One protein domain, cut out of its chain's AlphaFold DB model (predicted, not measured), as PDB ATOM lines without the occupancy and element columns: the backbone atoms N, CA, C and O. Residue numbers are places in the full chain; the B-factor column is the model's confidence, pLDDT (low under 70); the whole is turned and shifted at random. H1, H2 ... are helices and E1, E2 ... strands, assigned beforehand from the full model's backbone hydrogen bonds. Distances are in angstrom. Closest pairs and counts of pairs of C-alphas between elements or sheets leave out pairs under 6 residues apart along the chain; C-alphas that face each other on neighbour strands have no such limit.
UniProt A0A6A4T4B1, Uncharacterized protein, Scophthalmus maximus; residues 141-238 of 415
ATOM      1  N   ASP A 141      67.549 111.579  25.570       74.94
ATOM      2  CA  ASP A 141      67.801 112.632  26.551       74.94
ATOM      3  C   ASP A 141      67.198 113.975  26.117       74.94
ATOM      4  O   ASP A 141      66.617 114.684  26.933       74.94
ATOM      5  N   GLU A 142      67.290 114.341  24.834       78.19
ATOM      6  CA  GLU A 142      66.675 115.570  24.314       78.19
ATOM      7  C   GLU A 142      65.145 115.516  24.390       78.19
ATOM      8  O   GLU A 142      64.524 116.515  24.760       78.19
ATOM      9  N   ARG A 143      64.537 114.359  24.089       79.38
ATOM     10  CA  ARG A 143      63.096 114.127  24.269       79.38
ATOM     11  C   ARG A 143      62.722 114.219  25.744       79.38
ATOM     12  O   ARG A 143      61.792 114.943  26.079       79.38
ATOM     13  N   GLU A 144      63.455 113.552  26.632       75.50
ATOM     14  CA  GLU A 144      63.163 113.551  28.066       75.50
ATOM     15  C   GLU A 144      63.323 114.953  28.681       75.50
ATOM     16  O   GLU A 144      62.471 115.394  29.454       75.50
ATOM     17  N   ILE A 145      64.366 115.698  28.298       76.44
ATOM     18  CA  ILE A 145      64.595 117.086  28.723       76.44
ATOM     19  C   ILE A 145      63.484 118.005  28.199       76.44
ATOM     20  O   ILE A 145      62.963 118.817  28.965       76.44
ATOM     21  N   MET A 146      63.098 117.878  26.926       65.12
ATOM     22  CA  MET A 146      62.033 118.688  26.327       65.12
ATOM     23  C   MET A 146      60.676 118.392  26.979       65.12
ATOM     24  O   MET A 146      59.994 119.317  27.412       65.12
ATOM     25  N   THR A 147      60.325 117.116  27.151       74.75
ATOM     26  CA  THR A 147      59.097 116.679  27.830       74.75
ATOM     27  C   THR A 147      59.067 117.128  29.292       74.75
ATOM     28  O   THR A 147      58.059 117.676  29.735       74.75
ATOM     29  N   LYS A 148      60.176 117.001  30.038       68.62
ATOM     30  CA  LYS A 148      60.276 117.517  31.416       68.62
ATOM     31  C   LYS A 148      60.084 119.032  31.474       68.62
ATOM     32  O   LYS A 148      59.372 119.499  32.357       68.62
ATOM     33  N   GLN A 149      60.657 119.796  30.538       62.50
ATOM     34  CA  GLN A 149      60.459 121.251  30.460       62.50
ATOM     35  C   GLN A 149      59.006 121.626  30.131       62.50
ATOM     36  O   GLN A 149      58.477 122.564  30.726       62.50
ATOM     37  N   ILE A 150      58.341 120.878  29.246       69.75
ATOM     38  CA  ILE A 150      56.924 121.078  28.903       69.75
ATOM     39  C   ILE A 150      56.028 120.775  30.116       69.75
ATOM     40  O   ILE A 150      55.271 121.643  30.543       69.75
ATOM     41  N   MET A 151      56.177 119.609  30.756       59.94
ATOM     42  CA  MET A 151      55.440 119.261  31.985       59.94
ATOM     43  C   MET A 151      55.688 120.269  33.126       59.94
ATOM     44  O   MET A 151      54.787 120.603  33.902       59.94
ATOM     45  N   GLN A 152      56.911 120.793  33.228       59.03
ATOM     46  CA  GLN A 152      57.285 121.829  34.191       59.03
ATOM     47  C   GLN A 152      56.610 123.185  33.909       59.03
ATOM     48  O   GLN A 152      56.308 123.905  34.857       59.03
ATOM     49  N   ALA A 153      56.331 123.528  32.649       56.69
ATOM     50  CA  ALA A 153      55.646 124.769  32.266       56.69
ATOM     51  C   ALA A 153      54.108 124.718  32.419       56.69
ATOM     52  O   ALA A 153      53.453 125.761  32.359       56.69
ATOM     53  N   ILE A 154      53.541 123.519  32.607       64.94
ATOM     54  CA  ILE A 154      52.089 123.267  32.680       64.94
ATOM     55  C   ILE A 154      51.633 122.909  34.113       64.94
ATOM     56  O   ILE A 154      50.457 123.023  34.439       64.94
ATOM     57  N   SER A 155      52.543 122.518  35.016       69.50
ATOM     58  CA  SER A 155      52.174 122.100  36.382       69.50
ATOM     59  C   SER A 155      51.974 123.267  37.363       69.50
ATOM     60  O   SER A 155      52.934 123.791  37.935       69.50
ATOM     61  N   GLU A 156      50.705 123.597  37.629       76.69
ATOM     62  CA  GLU A 156      50.261 124.625  38.588       76.69
ATOM     63  C   GLU A 156      50.884 124.451  39.989       76.69
ATOM     64  O   GLU A 156      51.543 125.364  40.488       76.69
ATOM     65  N   ASP A 157      50.777 123.258  40.589       75.69
ATOM     66  CA  ASP A 157      51.243 122.989  41.962       75.69
ATOM     67  C   ASP A 157      52.760 123.146  42.165       75.69
ATOM     68  O   ASP A 157      53.225 123.486  43.255       75.69
ATOM     69  N   LYS A 158      53.558 122.830  41.137       74.38
ATOM     70  CA  LYS A 158      55.026 122.774  41.247       74.38
ATOM     71  C   LYS A 158      55.685 124.087  40.834       74.38
ATOM     72  O   LYS A 158      56.709 124.454  41.413       74.38
ATOM     73  N   TYR A 159      55.118 124.783  39.848       80.94
ATOM     74  CA  TYR A 159      55.700 125.987  39.254       80.94
ATOM     75  C   TYR A 159      54.619 127.043  38.950       80.94
ATOM     76  O   TYR A 159      54.465 127.448  37.795       80.94
ATOM     77  N   PRO A 160      53.902 127.554  39.974       86.38
ATOM     78  CA  PRO A 160      52.706 128.384  39.789       86.38
ATOM     79  C   PRO A 160      52.965 129.658  38.974       86.38
ATOM     80  O   PRO A 160      52.130 130.065  38.182       86.38
ATOM     81  N   GLU A 161      54.147 130.266  39.095       90.56
ATOM     82  CA  GLU A 161      54.501 131.462  38.319       90.56
ATOM     83  C   GLU A 161      54.706 131.161  36.820       90.56
ATOM     84  O   GLU A 161      54.322 131.968  35.976       90.56
ATOM     85  N   ALA A 162      55.275 129.997  36.482       87.00
ATOM     86  CA  ALA A 162      55.456 129.566  35.092       87.00
ATOM     87  C   ALA A 162      54.123 129.127  34.468       87.00
ATOM     88  O   ALA A 162      53.857 129.446  33.313       87.00
ATOM     89  N   PHE A 163      53.269 128.474  35.260       88.88
ATOM     90  CA  PHE A 163      51.896 128.141  34.889       88.88
ATOM     91  C   PHE A 163      51.040 129.395  34.653       88.88
ATOM     92  O   PHE A 163      50.418 129.532  33.604       88.88
ATOM     93  N   CYS A 164      51.056 130.372  35.568       90.62
ATOM     94  CA  CYS A 164      50.360 131.640  35.345       90.62
ATOM     95  C   CYS A 164      50.896 132.358  34.098       90.62
ATOM     96  O   CYS A 164      50.105 132.903  33.334       90.62
ATOM     97  N   GLN A 165      52.210 132.334  33.850       92.12
ATOM     98  CA  GLN A 165      52.776 132.890  32.620       92.12
ATOM     99  C   GLN A 165      52.242 132.184  31.361       92.12
ATOM    100  O   GLN A 165      51.839 132.874  30.425       92.12
ATOM    101  N   SER A 166      52.229 130.846  31.319       91.06
ATOM    102  CA  SER A 166      51.783 130.088  30.140       91.06
ATOM    103  C   SER A 166      50.283 130.262  29.882       91.06
ATOM    104  O   SER A 166      49.890 130.561  28.758       91.06
ATOM    105  N   ILE A 167      49.454 130.211  30.926       91.00
ATOM    106  CA  ILE A 167      48.011 130.483  30.849       91.00
ATOM    107  C   ILE A 167      47.723 131.911  30.350       91.00
ATOM    108  O   ILE A 167      46.887 132.094  29.464       91.00
ATOM    109  N   LEU A 168      48.440 132.927  30.847       93.56
ATOM    110  CA  LEU A 168      48.299 134.303  30.356       93.56
ATOM    111  C   LEU A 168      48.734 134.430  28.884       93.56
ATOM    112  O   LEU A 168      48.065 135.114  28.117       93.56
ATOM    113  N   GLN A 169      49.817 133.763  28.473       93.25
ATOM    114  CA  GLN A 169      50.295 133.771  27.083       93.25
ATOM    115  C   GLN A 169      49.339 133.078  26.101       93.25
ATOM    116  O   GLN A 169      49.273 133.478  24.941       93.25
ATOM    117  N   LEU A 170      48.610 132.052  26.544       91.12
ATOM    118  CA  LEU A 170      47.669 131.310  25.700       91.12
ATOM    119  C   LEU A 170      46.293 131.983  25.612       91.12
ATOM    120  O   LEU A 170      45.690 131.994  24.540       91.12
ATOM    121  N   PHE A 171      45.795 132.539  26.721       93.12
ATOM    122  CA  PHE A 171      44.380 132.912  26.846       93.12
ATOM    123  C   PHE A 171      44.114 134.396  27.138       93.12
ATOM    124  O   PHE A 171      42.963 134.822  27.031       93.12
ATOM    125  N   LEU A 172      45.117 135.225  27.462       93.62
ATOM    126  CA  LEU A 172      44.913 136.675  27.583       93.62
ATOM    127  C   LEU A 172      45.169 137.375  26.233       93.62
ATOM    128  O   LEU A 172      46.210 137.152  25.624       93.62
ATOM    129  N   PRO A 173      44.301 138.290  25.762       90.19
ATOM    130  CA  PRO A 173      44.602 139.111  24.592       90.19
ATOM    131  C   PRO A 173      45.711 140.136  24.898       90.19
ATOM    132  O   PRO A 173      45.468 141.147  25.561       90.19
ATOM    133  N   TYR A 174      46.922 139.905  24.385       90.00
ATOM    134  CA  TYR A 174      48.068 140.815  24.517       90.00
ATOM    135  C   TYR A 174      48.739 141.099  23.163       90.00
ATOM    136  O   TYR A 174      48.547 140.383  22.181       90.00
ATOM    137  N   ARG A 175      49.512 142.188  23.093       86.31
ATOM    138  CA  ARG A 175      50.321 142.576  21.917       86.31
ATOM    139  C   ARG A 175      51.805 142.764  22.232       86.31
ATOM    140  O   ARG A 175      52.615 142.737  21.310       86.31
ATOM    141  N   VAL A 176      52.145 143.000  23.498       87.38
ATOM    142  CA  VAL A 176      53.515 143.206  23.994       87.38
ATOM    143  C   VAL A 176      53.671 142.558  25.370       87.38
ATOM    144  O   VAL A 176      52.699 142.485  26.127       87.38
ATOM    145  N   ASP A 177      54.871 142.093  25.710       86.50
ATOM    146  CA  ASP A 177      55.109 141.311  26.932       86.50
ATOM    147  C   ASP A 177      54.861 142.127  28.219       86.50
ATOM    148  O   ASP A 177      54.453 141.577  29.243       86.50
ATOM    149  N   GLU A 178      54.992 143.457  28.166       88.94
ATOM    150  CA  GLU A 178      54.652 144.361  29.275       88.94
ATOM    151  C   GLU A 178      53.147 144.379  29.605       88.94
ATOM    152  O   GLU A 178      52.760 144.890  30.655       88.94
ATOM    153  N   GLN A 179      52.279 143.831  28.747       87.88
ATOM    154  CA  GLN A 179      50.856 143.631  29.056       87.88
ATOM    155  C   GLN A 179      50.597 142.324  29.812       87.88
ATOM    156  O   GLN A 179      49.652 142.270  30.593       87.88
ATOM    157  N   LEU A 180      51.440 141.301  29.625       89.31
ATOM    158  CA  LEU A 180      51.408 140.062  30.414       89.31
ATOM    159  C   LEU A 180      52.016 140.258  31.805       89.31
ATOM    160  O   LEU A 180      51.616 139.594  32.760       89.31
ATOM    161  N   ARG A 181      52.986 141.172  31.925       89.00
ATOM    162  CA  ARG A 181      53.599 141.565  33.199       89.00
ATOM    163  C   ARG A 181      53.730 143.086  33.298       89.00
ATOM    164  O   ARG A 181      54.817 143.625  33.069       89.00
ATOM    165  N   PRO A 182      52.643 143.797  33.648       89.88
ATOM    166  CA  PRO A 182      52.695 145.240  33.830       89.88
ATOM    167  C   PRO A 182      53.652 145.616  34.967       89.88
ATOM    168  O   PRO A 182      53.709 144.905  35.970       89.88
ATOM    169  N   PRO A 183      54.345 146.769  34.898       87.88
ATOM    170  CA  PRO A 183      55.320 147.183  35.914       87.88
ATOM    171  C   PRO A 183      54.716 147.437  37.308       87.88
ATOM    172  O   PRO A 183      55.455 147.651  38.264       87.88
ATOM    173  N   SER A 184      53.385 147.424  37.438       89.50
ATOM    174  CA  SER A 184      52.665 147.457  38.716       89.50
ATOM    175  C   SER A 184      52.571 146.098  39.421       89.50
ATOM    176  O   SER A 184      52.136 146.060  40.569       89.50
ATOM    177  N   PHE A 185      52.936 144.996  38.758       91.12
ATOM    178  CA  PHE A 185      52.869 143.636  39.294       91.12
ATOM    179  C   PHE A 185      54.240 142.963  39.210       91.12
ATOM    180  O   PHE A 185      54.814 142.800  38.134       91.12
ATOM    181  N   GLU A 186      54.768 142.524  40.353       89.56
ATOM    182  CA  GLU A 186      56.056 141.824  40.383       89.56
ATOM    183  C   GLU A 186      55.949 140.388  39.855       89.56
ATOM    184  O   GLU A 186      56.952 139.846  39.391       89.56
ATOM    185  N   LYS A 187      54.753 139.786  39.899       92.19
ATOM    186  CA  LYS A 187      54.493 138.383  39.548       92.19
ATOM    187  C   LYS A 187      53.330 138.215  38.574       92.19
ATOM    188  O   LYS A 187      52.319 138.910  38.701       92.19
ATOM    189  N   PHE A 188      53.435 137.227  37.688       93.56
ATOM    190  CA  PHE A 188      52.351 136.796  36.802       93.56
ATOM    191  C   PHE A 188      51.128 136.337  37.599       93.56
ATOM    192  O   PHE A 188      50.018 136.759  37.287       93.56
ATOM    193  N   GLN A 189      51.319 135.569  38.681       93.12
ATOM    194  CA  GLN A 189      50.207 135.128  39.534       93.12
ATOM    195  C   GLN A 189      49.403 136.310  40.113       93.12
ATOM    196  O   GLN A 189      48.175 136.315  40.071       93.12
ATOM    197  N   GLN A 190      50.082 137.355  40.600       94.19
ATOM    198  CA  GLN A 190      49.416 138.536  41.168       94.19
ATOM    199  C   GLN A 190      48.593 139.295  40.120       94.19
ATOM    200  O   GLN A 190      47.514 139.799  40.442       94.19
ATOM    201  N   PHE A 191      49.101 139.374  38.886       95.44
ATOM    202  CA  PHE A 191      48.399 139.991  37.763       95.44
ATOM    203  C   PHE A 191      47.220 139.139  37.280       95.44
ATOM    204  O   PHE A 191      46.162 139.693  37.002       95.44
ATOM    205  N   TYR A 192      47.353 137.813  37.251       95.00
ATOM    206  CA  TYR A 192      46.245 136.909  36.944       95.00
ATOM    207  C   TYR A 192      45.099 137.043  37.962       95.00
ATOM    208  O   TYR A 192      43.951 137.249  37.576       95.00
ATOM    209  N   GLU A 193      45.413 137.015  39.260       94.00
ATOM    210  CA  GLU A 193      44.419 137.066  40.341       94.00
ATOM    211  C   GLU A 193      43.762 138.446  40.536       94.00
ATOM    212  O   GLU A 193      42.577 138.517  40.858       94.00
ATOM    213  N   ASN A 194      44.517 139.543  40.391       94.56
ATOM    214  CA  ASN A 194      44.081 140.893  40.804       94.56
ATOM    215  C   ASN A 194      44.138 141.936  39.671       94.56
ATOM    216  O   ASN A 194      43.669 143.070  39.826       94.56
ATOM    217  N   GLY A 195      44.751 141.592  38.540       94.00
ATOM    218  CA  GLY A 195      44.886 142.471  37.389       94.00
ATOM    219  C   GLY A 195      43.561 142.697  36.676       94.00
ATOM    220  O   GLY A 195      42.626 141.901  36.761       94.00
ATOM    221  N   HIS A 196      43.486 143.813  35.958       94.75
ATOM    222  CA  HIS A 196      42.341 144.163  35.129       94.75
ATOM    223  C   HIS A 196      42.830 144.643  33.764       94.75
ATOM    224  O   HIS A 196      43.797 145.404  33.680       94.75
ATOM    225  N   VAL A 197      42.139 144.234  32.703       92.69
ATOM    226  CA  VAL A 197      42.414 144.630  31.316       92.69
ATOM    227  C   VAL A 197      41.242 145.406  30.735       92.69
ATOM    228  O   VAL A 197      40.094 145.239  31.149       92.69
ATOM    229  N   ARG A 198      41.546 146.278  29.769       92.50
ATOM    230  CA  ARG A 198      40.539 146.997  28.990       92.50
ATOM    231  C   ARG A 198      40.343 146.292  27.655       92.50
ATOM    232  O   ARG A 198      41.307 146.173  26.899       92.50
ATOM    233  N   LEU A 199      39.122 145.852  27.369       87.38
ATOM    234  CA  LEU A 199      38.779 145.237  26.086       87.38
ATOM    235  C   LEU A 199      38.481 146.310  25.018       87.38
ATOM    236  O   LEU A 199      38.502 147.514  25.287       87.38
ATOM    237  N   SER A 200      38.269 145.884  23.770       85.88
ATOM    238  CA  SER A 200      38.075 146.770  22.607       85.88
ATOM    239  C   SER A 200      36.780 147.593  22.646       85.88
ATOM    240  O   SER A 200      36.708 148.646  22.020       85.88
ATOM    241  N   ASP A 201      35.788 147.148  23.414       87.69
ATOM    242  CA  ASP A 201      34.562 147.880  23.761       87.69
ATOM    243  C   ASP A 201      34.798 149.008  24.794       87.69
ATOM    244  O   ASP A 201      33.904 149.806  25.078       87.69
ATOM    245  N   GLY A 202      36.006 149.083  25.363       87.69
ATOM    246  CA  GLY A 202      36.405 150.048  26.381       87.69
ATOM    247  C   GLY A 202      36.034 149.663  27.816       87.69
ATOM    248  O   GLY A 202      36.360 150.440  28.723       87.69
ATOM    249  N   SER A 203      35.402 148.506  28.039       92.56
ATOM    250  CA  SER A 203      35.044 148.005  29.369       92.56
ATOM    251  C   SER A 203      36.270 147.465  30.119       92.56
ATOM    252  O   SER A 203      37.311 147.179  29.525       92.56
ATOM    253  N   MET A 204      36.172 147.382  31.449       94.88
ATOM    254  CA  MET A 204      37.222 146.838  32.315       94.88
ATOM    255  C   MET A 204      36.793 145.462  32.820       94.88
ATOM    256  O   MET A 204      35.782 145.360  33.512       94.88
ATOM    257  N   HIS A 205      37.591 144.440  32.529       95.25
ATOM    258  CA  HIS A 205      37.395 143.072  33.009       95.25
ATOM    259  C   HIS A 205      38.557 142.656  33.910       95.25
ATOM    260  O   HIS A 205      39.669 143.173  33.751       95.25
ATOM    261  N   SER A 206      38.329 141.724  34.841       97.06
ATOM    262  CA  SER A 206      39.450 141.085  35.534       97.06
ATOM    263  C   SER A 206      40.239 140.227  34.538       97.06
ATOM    264  O   SER A 206      39.681 139.699  33.573       97.06
ATOM    265  N   VAL A 207      41.551 140.108  34.747       96.25
ATOM    266  CA  VAL A 207      42.412 139.256  33.909       96.25
ATOM    267  C   VAL A 207      41.933 137.807  33.962       96.25
ATOM    268  O   VAL A 207      41.844 137.158  32.921       96.25
ATOM    269  N   LYS A 208      41.560 137.340  35.158       95.81
ATOM    270  CA  LYS A 208      41.030 136.001  35.382       95.81
ATOM    271  C   LYS A 208      39.769 135.712  34.568       95.81
ATOM    272  O   LYS A 208      39.762 134.727  33.846       95.81
ATOM    273  N   ASP A 209      38.750 136.574  34.608       95.88
ATOM    274  CA  ASP A 209      37.495 136.322  33.874       95.88
ATOM    275  C   ASP A 209      37.730 136.212  32.357       95.88
ATOM    276  O   ASP A 209      37.115 135.382  31.689       95.88
ATOM    277  N   VAL A 210      38.628 137.037  31.800       94.94
ATOM    278  CA  VAL A 210      38.969 137.001  30.365       94.94
ATOM    279  C   VAL A 210      39.697 135.707  30.008       94.94
ATOM    280  O   VAL A 210      39.364 135.078  29.004       94.94
ATOM    281  N   VAL A 211      40.668 135.305  30.831       94.38
ATOM    282  CA  VAL A 211      41.410 134.049  30.666       94.38
ATOM    283  C   VAL A 211      40.480 132.847  30.785       94.38
ATOM    284  O   VAL A 211      40.489 132.013  29.889       94.38
ATOM    285  N   ASP A 212      39.653 132.773  31.827       93.44
ATOM    286  CA  ASP A 212      38.771 131.631  32.095       93.44
ATOM    287  C   ASP A 212      37.716 131.466  30.981       93.44
ATOM    288  O   ASP A 212      37.455 130.350  30.532       93.44
ATOM    289  N   VAL A 213      37.159 132.569  30.457       92.94
ATOM    290  CA  VAL A 213      36.240 132.537  29.301       92.94
ATOM    291  C   VAL A 213      36.953 132.089  28.025       92.94
ATOM    292  O   VAL A 213      36.445 131.215  27.322       92.94
ATOM    293  N   ASN A 214      38.125 132.650  27.716       93.06
ATOM    294  CA  ASN A 214      38.884 132.258  26.527       93.06
ATOM    295  C   ASN A 214      39.359 130.804  26.615       93.06
ATOM    296  O   ASN A 214      39.329 130.090  25.618       93.06
ATOM    297  N   ARG A 215      39.727 130.342  27.811       90.44
ATOM    298  CA  ARG A 215      40.080 128.955  28.087       90.44
ATOM    299  C   ARG A 215      38.920 128.022  27.739       90.44
ATOM    300  O   ARG A 215      39.095 127.164  26.887       90.44
ATOM    301  N   VAL A 216      37.709 128.271  28.248       87.88
ATOM    302  CA  VAL A 216      36.504 127.490  27.883       87.88
ATOM    303  C   VAL A 216      36.184 127.535  26.377       87.88
ATOM    304  O   VAL A 216      35.613 126.586  25.843       87.88
ATOM    305  N   LEU A 217      36.540 128.616  25.671       86.50
ATOM    306  CA  LEU A 217      36.297 128.760  24.228       86.50
ATOM    307  C   LEU A 217      37.356 128.102  23.329       86.50
ATOM    308  O   LEU A 217      37.038 127.793  22.182       86.50
ATOM    309  N   PHE A 218      38.592 127.923  23.802       85.62
ATOM    310  CA  PHE A 218      39.713 127.425  22.990       85.62
ATOM    311  C   PHE A 218      40.253 126.061  23.448       85.62
ATOM    312  O   PHE A 218      40.809 125.328  22.636       85.62
ATOM    313  N   GLU A 219      40.038 125.670  24.703       84.44
ATOM    314  CA  GLU A 219      40.391 124.362  25.277       84.44
ATOM    315  C   GLU A 219      39.283 123.317  24.992       84.44
ATOM    316  O   GLU A 219      38.857 122.568  25.865       84.44
ATOM    317  N   ILE A 220      38.775 123.290  23.751       71.19
ATOM    318  CA  ILE A 220      37.582 122.515  23.347       71.19
ATOM    319  C   ILE A 220      37.814 120.996  23.439       71.19
ATOM    320  O   ILE A 220      36.895 120.249  23.766       71.19
ATOM    321  N   GLU A 221      39.032 120.544  23.138       72.50
ATOM    322  CA  GLU A 221      39.368 119.127  22.947       72.50
ATOM    323  C   GLU A 221      40.301 118.573  24.042       72.50
ATOM    324  O   GLU A 221      40.743 117.434  23.930       72.50
ATOM    325  N   ALA A 222      40.601 119.319  25.116       76.25
ATOM    326  CA  ALA A 222      41.517 118.844  26.168       76.25
ATOM    327  C   ALA A 222      41.029 117.543  26.826       76.25
ATOM    328  O   ALA A 222      41.772 116.568  26.874       76.25
ATOM    329  N   ASP A 223      39.744 117.477  27.185       75.25
ATOM    330  CA  ASP A 223      39.103 116.256  27.682       75.25
ATOM    331  C   ASP A 223      39.205 115.075  26.696       75.25
ATOM    332  O   ASP A 223      39.054 113.925  27.102       75.25
ATOM    333  N   GLU A 224      39.335 115.312  25.388       79.94
ATOM    334  CA  GLU A 224      39.485 114.251  24.380       79.94
ATOM    335  C   GLU A 224      40.954 113.861  24.190       79.94
ATOM    336  O   GLU A 224      41.249 112.672  24.079       79.94
ATOM    337  N   LEU A 225      41.875 114.826  24.253       76.50
ATOM    338  CA  LEU A 225      43.318 114.592  24.262       76.50
ATOM    339  C   LEU A 225      43.761 113.801  25.502       76.50
ATOM    340  O   LEU A 225      44.530 112.855  25.355       76.50
ATOM    341  N   ASP A 226      43.220 114.111  26.681       80.56
ATOM    342  CA  ASP A 226      43.479 113.359  27.915       80.56
ATOM    343  C   ASP A 226      42.993 111.906  27.786       80.56
ATOM    344  O   ASP A 226      43.730 110.976  28.101       80.56
ATOM    345  N   LYS A 227      41.800 111.675  27.211       82.31
ATOM    346  CA  LYS A 227      41.306 110.313  26.916       82.31
ATOM    347  C   LYS A 227      42.191 109.579  25.907       82.31
ATOM    348  O   LYS A 227      42.368 108.371  26.025       82.31
ATOM    349  N   ILE A 228      42.725 110.276  24.901       78.62
ATOM    350  CA  ILE A 228      43.662 109.693  23.931       78.62
ATOM    351  C   ILE A 228      44.981 109.324  24.624       78.62
ATOM    352  O   ILE A 228      45.513 108.248  24.355       78.62
ATOM    353  N   GLN A 229      45.479 110.155  25.543       77.44
ATOM    354  CA  GLN A 229      46.670 109.847  26.336       77.44
ATOM    355  C   GLN A 229      46.432 108.661  27.285       77.44
ATOM    356  O   GLN A 229      47.258 107.755  27.314       77.44
ATOM    357  N   ASP A 230      45.285 108.597  27.968       83.38
ATOM    358  CA  ASP A 230      44.887 107.448  28.798       83.38
ATOM    359  C   ASP A 230      44.834 106.143  27.980       83.38
ATOM    360  O   ASP A 230      45.249 105.084  28.458       83.38
ATOM    361  N   ILE A 231      44.345 106.194  26.733       81.81
ATOM    362  CA  ILE A 231      44.345 105.044  25.811       81.81
ATOM    363  C   ILE A 231      45.784 104.658  25.437       81.81
ATOM    364  O   ILE A 231      46.134 103.485  25.523       81.81
ATOM    365  N   ILE A 232      46.642 105.623  25.092       78.62
ATOM    366  CA  ILE A 232      48.060 105.377  24.770       78.62
ATOM    367  C   ILE A 232      48.815 104.760  25.959       78.62
ATOM    368  O   ILE A 232      49.571 103.806  25.777       78.62
ATOM    369  N   ASP A 233      48.594 105.264  27.171       78.75
ATOM    370  CA  ASP A 233      49.279 104.805  28.383       78.75
ATOM    371  C   ASP A 233      48.772 103.429  28.859       78.75
ATOM    372  O   ASP A 233      49.500 102.710  29.549       78.75
ATOM    373  N   SER A 234      47.542 103.039  28.493       81.25
ATOM    374  CA  SER A 234      46.928 101.762  28.893       81.25
ATOM    375  C   SER A 234      47.027 100.645  27.847       81.25
ATOM    376  O   SER A 234      47.225  99.490  28.228       81.25
ATOM    377  N   GLU A 235      46.920 100.957  26.553       74.50
ATOM    378  CA  GLU A 235      47.082  99.994  25.451       74.50
ATOM    379  C   GLU A 235      48.543  99.888  24.978       74.50
ATOM    380  O   GLU A 235      48.933  98.877  24.389       74.50
ATOM    381  N   GLY A 236      49.369 100.887  25.306       61.25
ATOM    382  CA  GLY A 236      50.735 101.037  24.823       61.25
ATOM    383  C   GLY A 236      50.789 101.732  23.462       61.25
ATOM    384  O   GLY A 236      49.868 101.653  22.648       61.25
ATOM    385  N   LEU A 237      51.903 102.411  23.182       57.38
ATOM    386  CA  LEU A 237      52.160 102.931  21.841       57.38
ATOM    387  C   LEU A 237      52.243 101.767  20.847       57.38
ATOM    388  O   LEU A 237      53.080 100.877  21.000       57.38
ATOM    389  N   PHE A 238      51.448 101.820  19.777       55.44
ATOM    390  CA  PHE A 238      51.735 101.058  18.564       55.44
ATOM    391  C   PHE A 238      53.073 101.569  18.011       55.44
ATOM    392  O   PHE A 238      53.112 102.613  17.356       55.44
TER     393      PHE A 238
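AT A GLANCE: This is residues 141 to 238 of the 415 residues of an uncharacterized protein of Scophthalmus maximus (UniProt A0A6A4T4B1). A small core of crossed helices, with H2 in the middle and H3, H4 and H5 packed round it, sends out two separate helical arms, H1 and H6, toward the same end of the long axis. A short two-stranded hairpin, E1 and E2, lies at the opposite end, and residues 141 to 150 of H1 and 222 to 228 and 230 to 235 of H6 stick out from the core. The printed part has 98 residues with six named helices and two named strands, in the order H1 H2 H3 H4 E1 E2 H5 H6; the sheet, E1 - E2, is antiparallel, and the class is mostly helix. The whole is loose, with a radius of gyration of the C-alphas of 16.4 A, and elongated, spanning 52 by 28 by 22 A.

IN THESE COORDINATES: H1, residues 141 to 154, begins at C-alpha 141 (67.801, 112.632, 26.551) and is 19.9 A long. H2, residues 160 to 171, is 16.0 A long, and H3 follows at residues 177 to 180. H4 is residues 188 to 194, 10.1 A. E1, residues 196 to 198, begins at C-alpha 196 (42.341, 144.163, 35.129), and E2 is residues 204 to 206. H5, residues 207 to 218, is 16.3 A long. H6, residues 222 to 235, is 19.7 A long and ends at C-alpha 235 (47.082, 99.994, 25.451).

HOW THE PARTS SIT: H2 is the hub and touches four helices. Residues 153 to 154 of H1 alone touch it, about perpendicular at 83 degrees, the closest C-alphas being those of Ile 154 and Phe 163, 5.4 A apart. H3 and H2 only just touch, with 3 pairs of C-alphas within 8 A, the closest those of Leu 168 and Leu 180 at 6.5 A. H4 touches H2 about perpendicular at 74 degrees, closest at the C-alphas of Cys 164 and Gln 189, 5.5 A. H5 touches H2 at a steep tilt of 60 degrees, the same way, closest at the C-alphas of Phe 171 and Val 211, 5.0 A. E1 and E2 form a hairpin, with N 197 and O 205 at 2.9 A and N 205 and O 197 at 3.0 A, within hydrogen-bond range. H6 touches no helix, and H1 and H6 are apart. Each O i to N i+4 pair is within hydrogen-bond range in H1, H2, H4 and H5, and 9 of 10 are in H6; H3 is too short for such a pair.

THE WHOLE: The C-alphas farthest apart, those of Gly 202 and Phe 238, are 51.9 A apart. The printed part has no cut, and no link is long. The mean pLDDT of the printed part is 84.1, and residues 146, 148 to 155 and 236 to 238 are under 70.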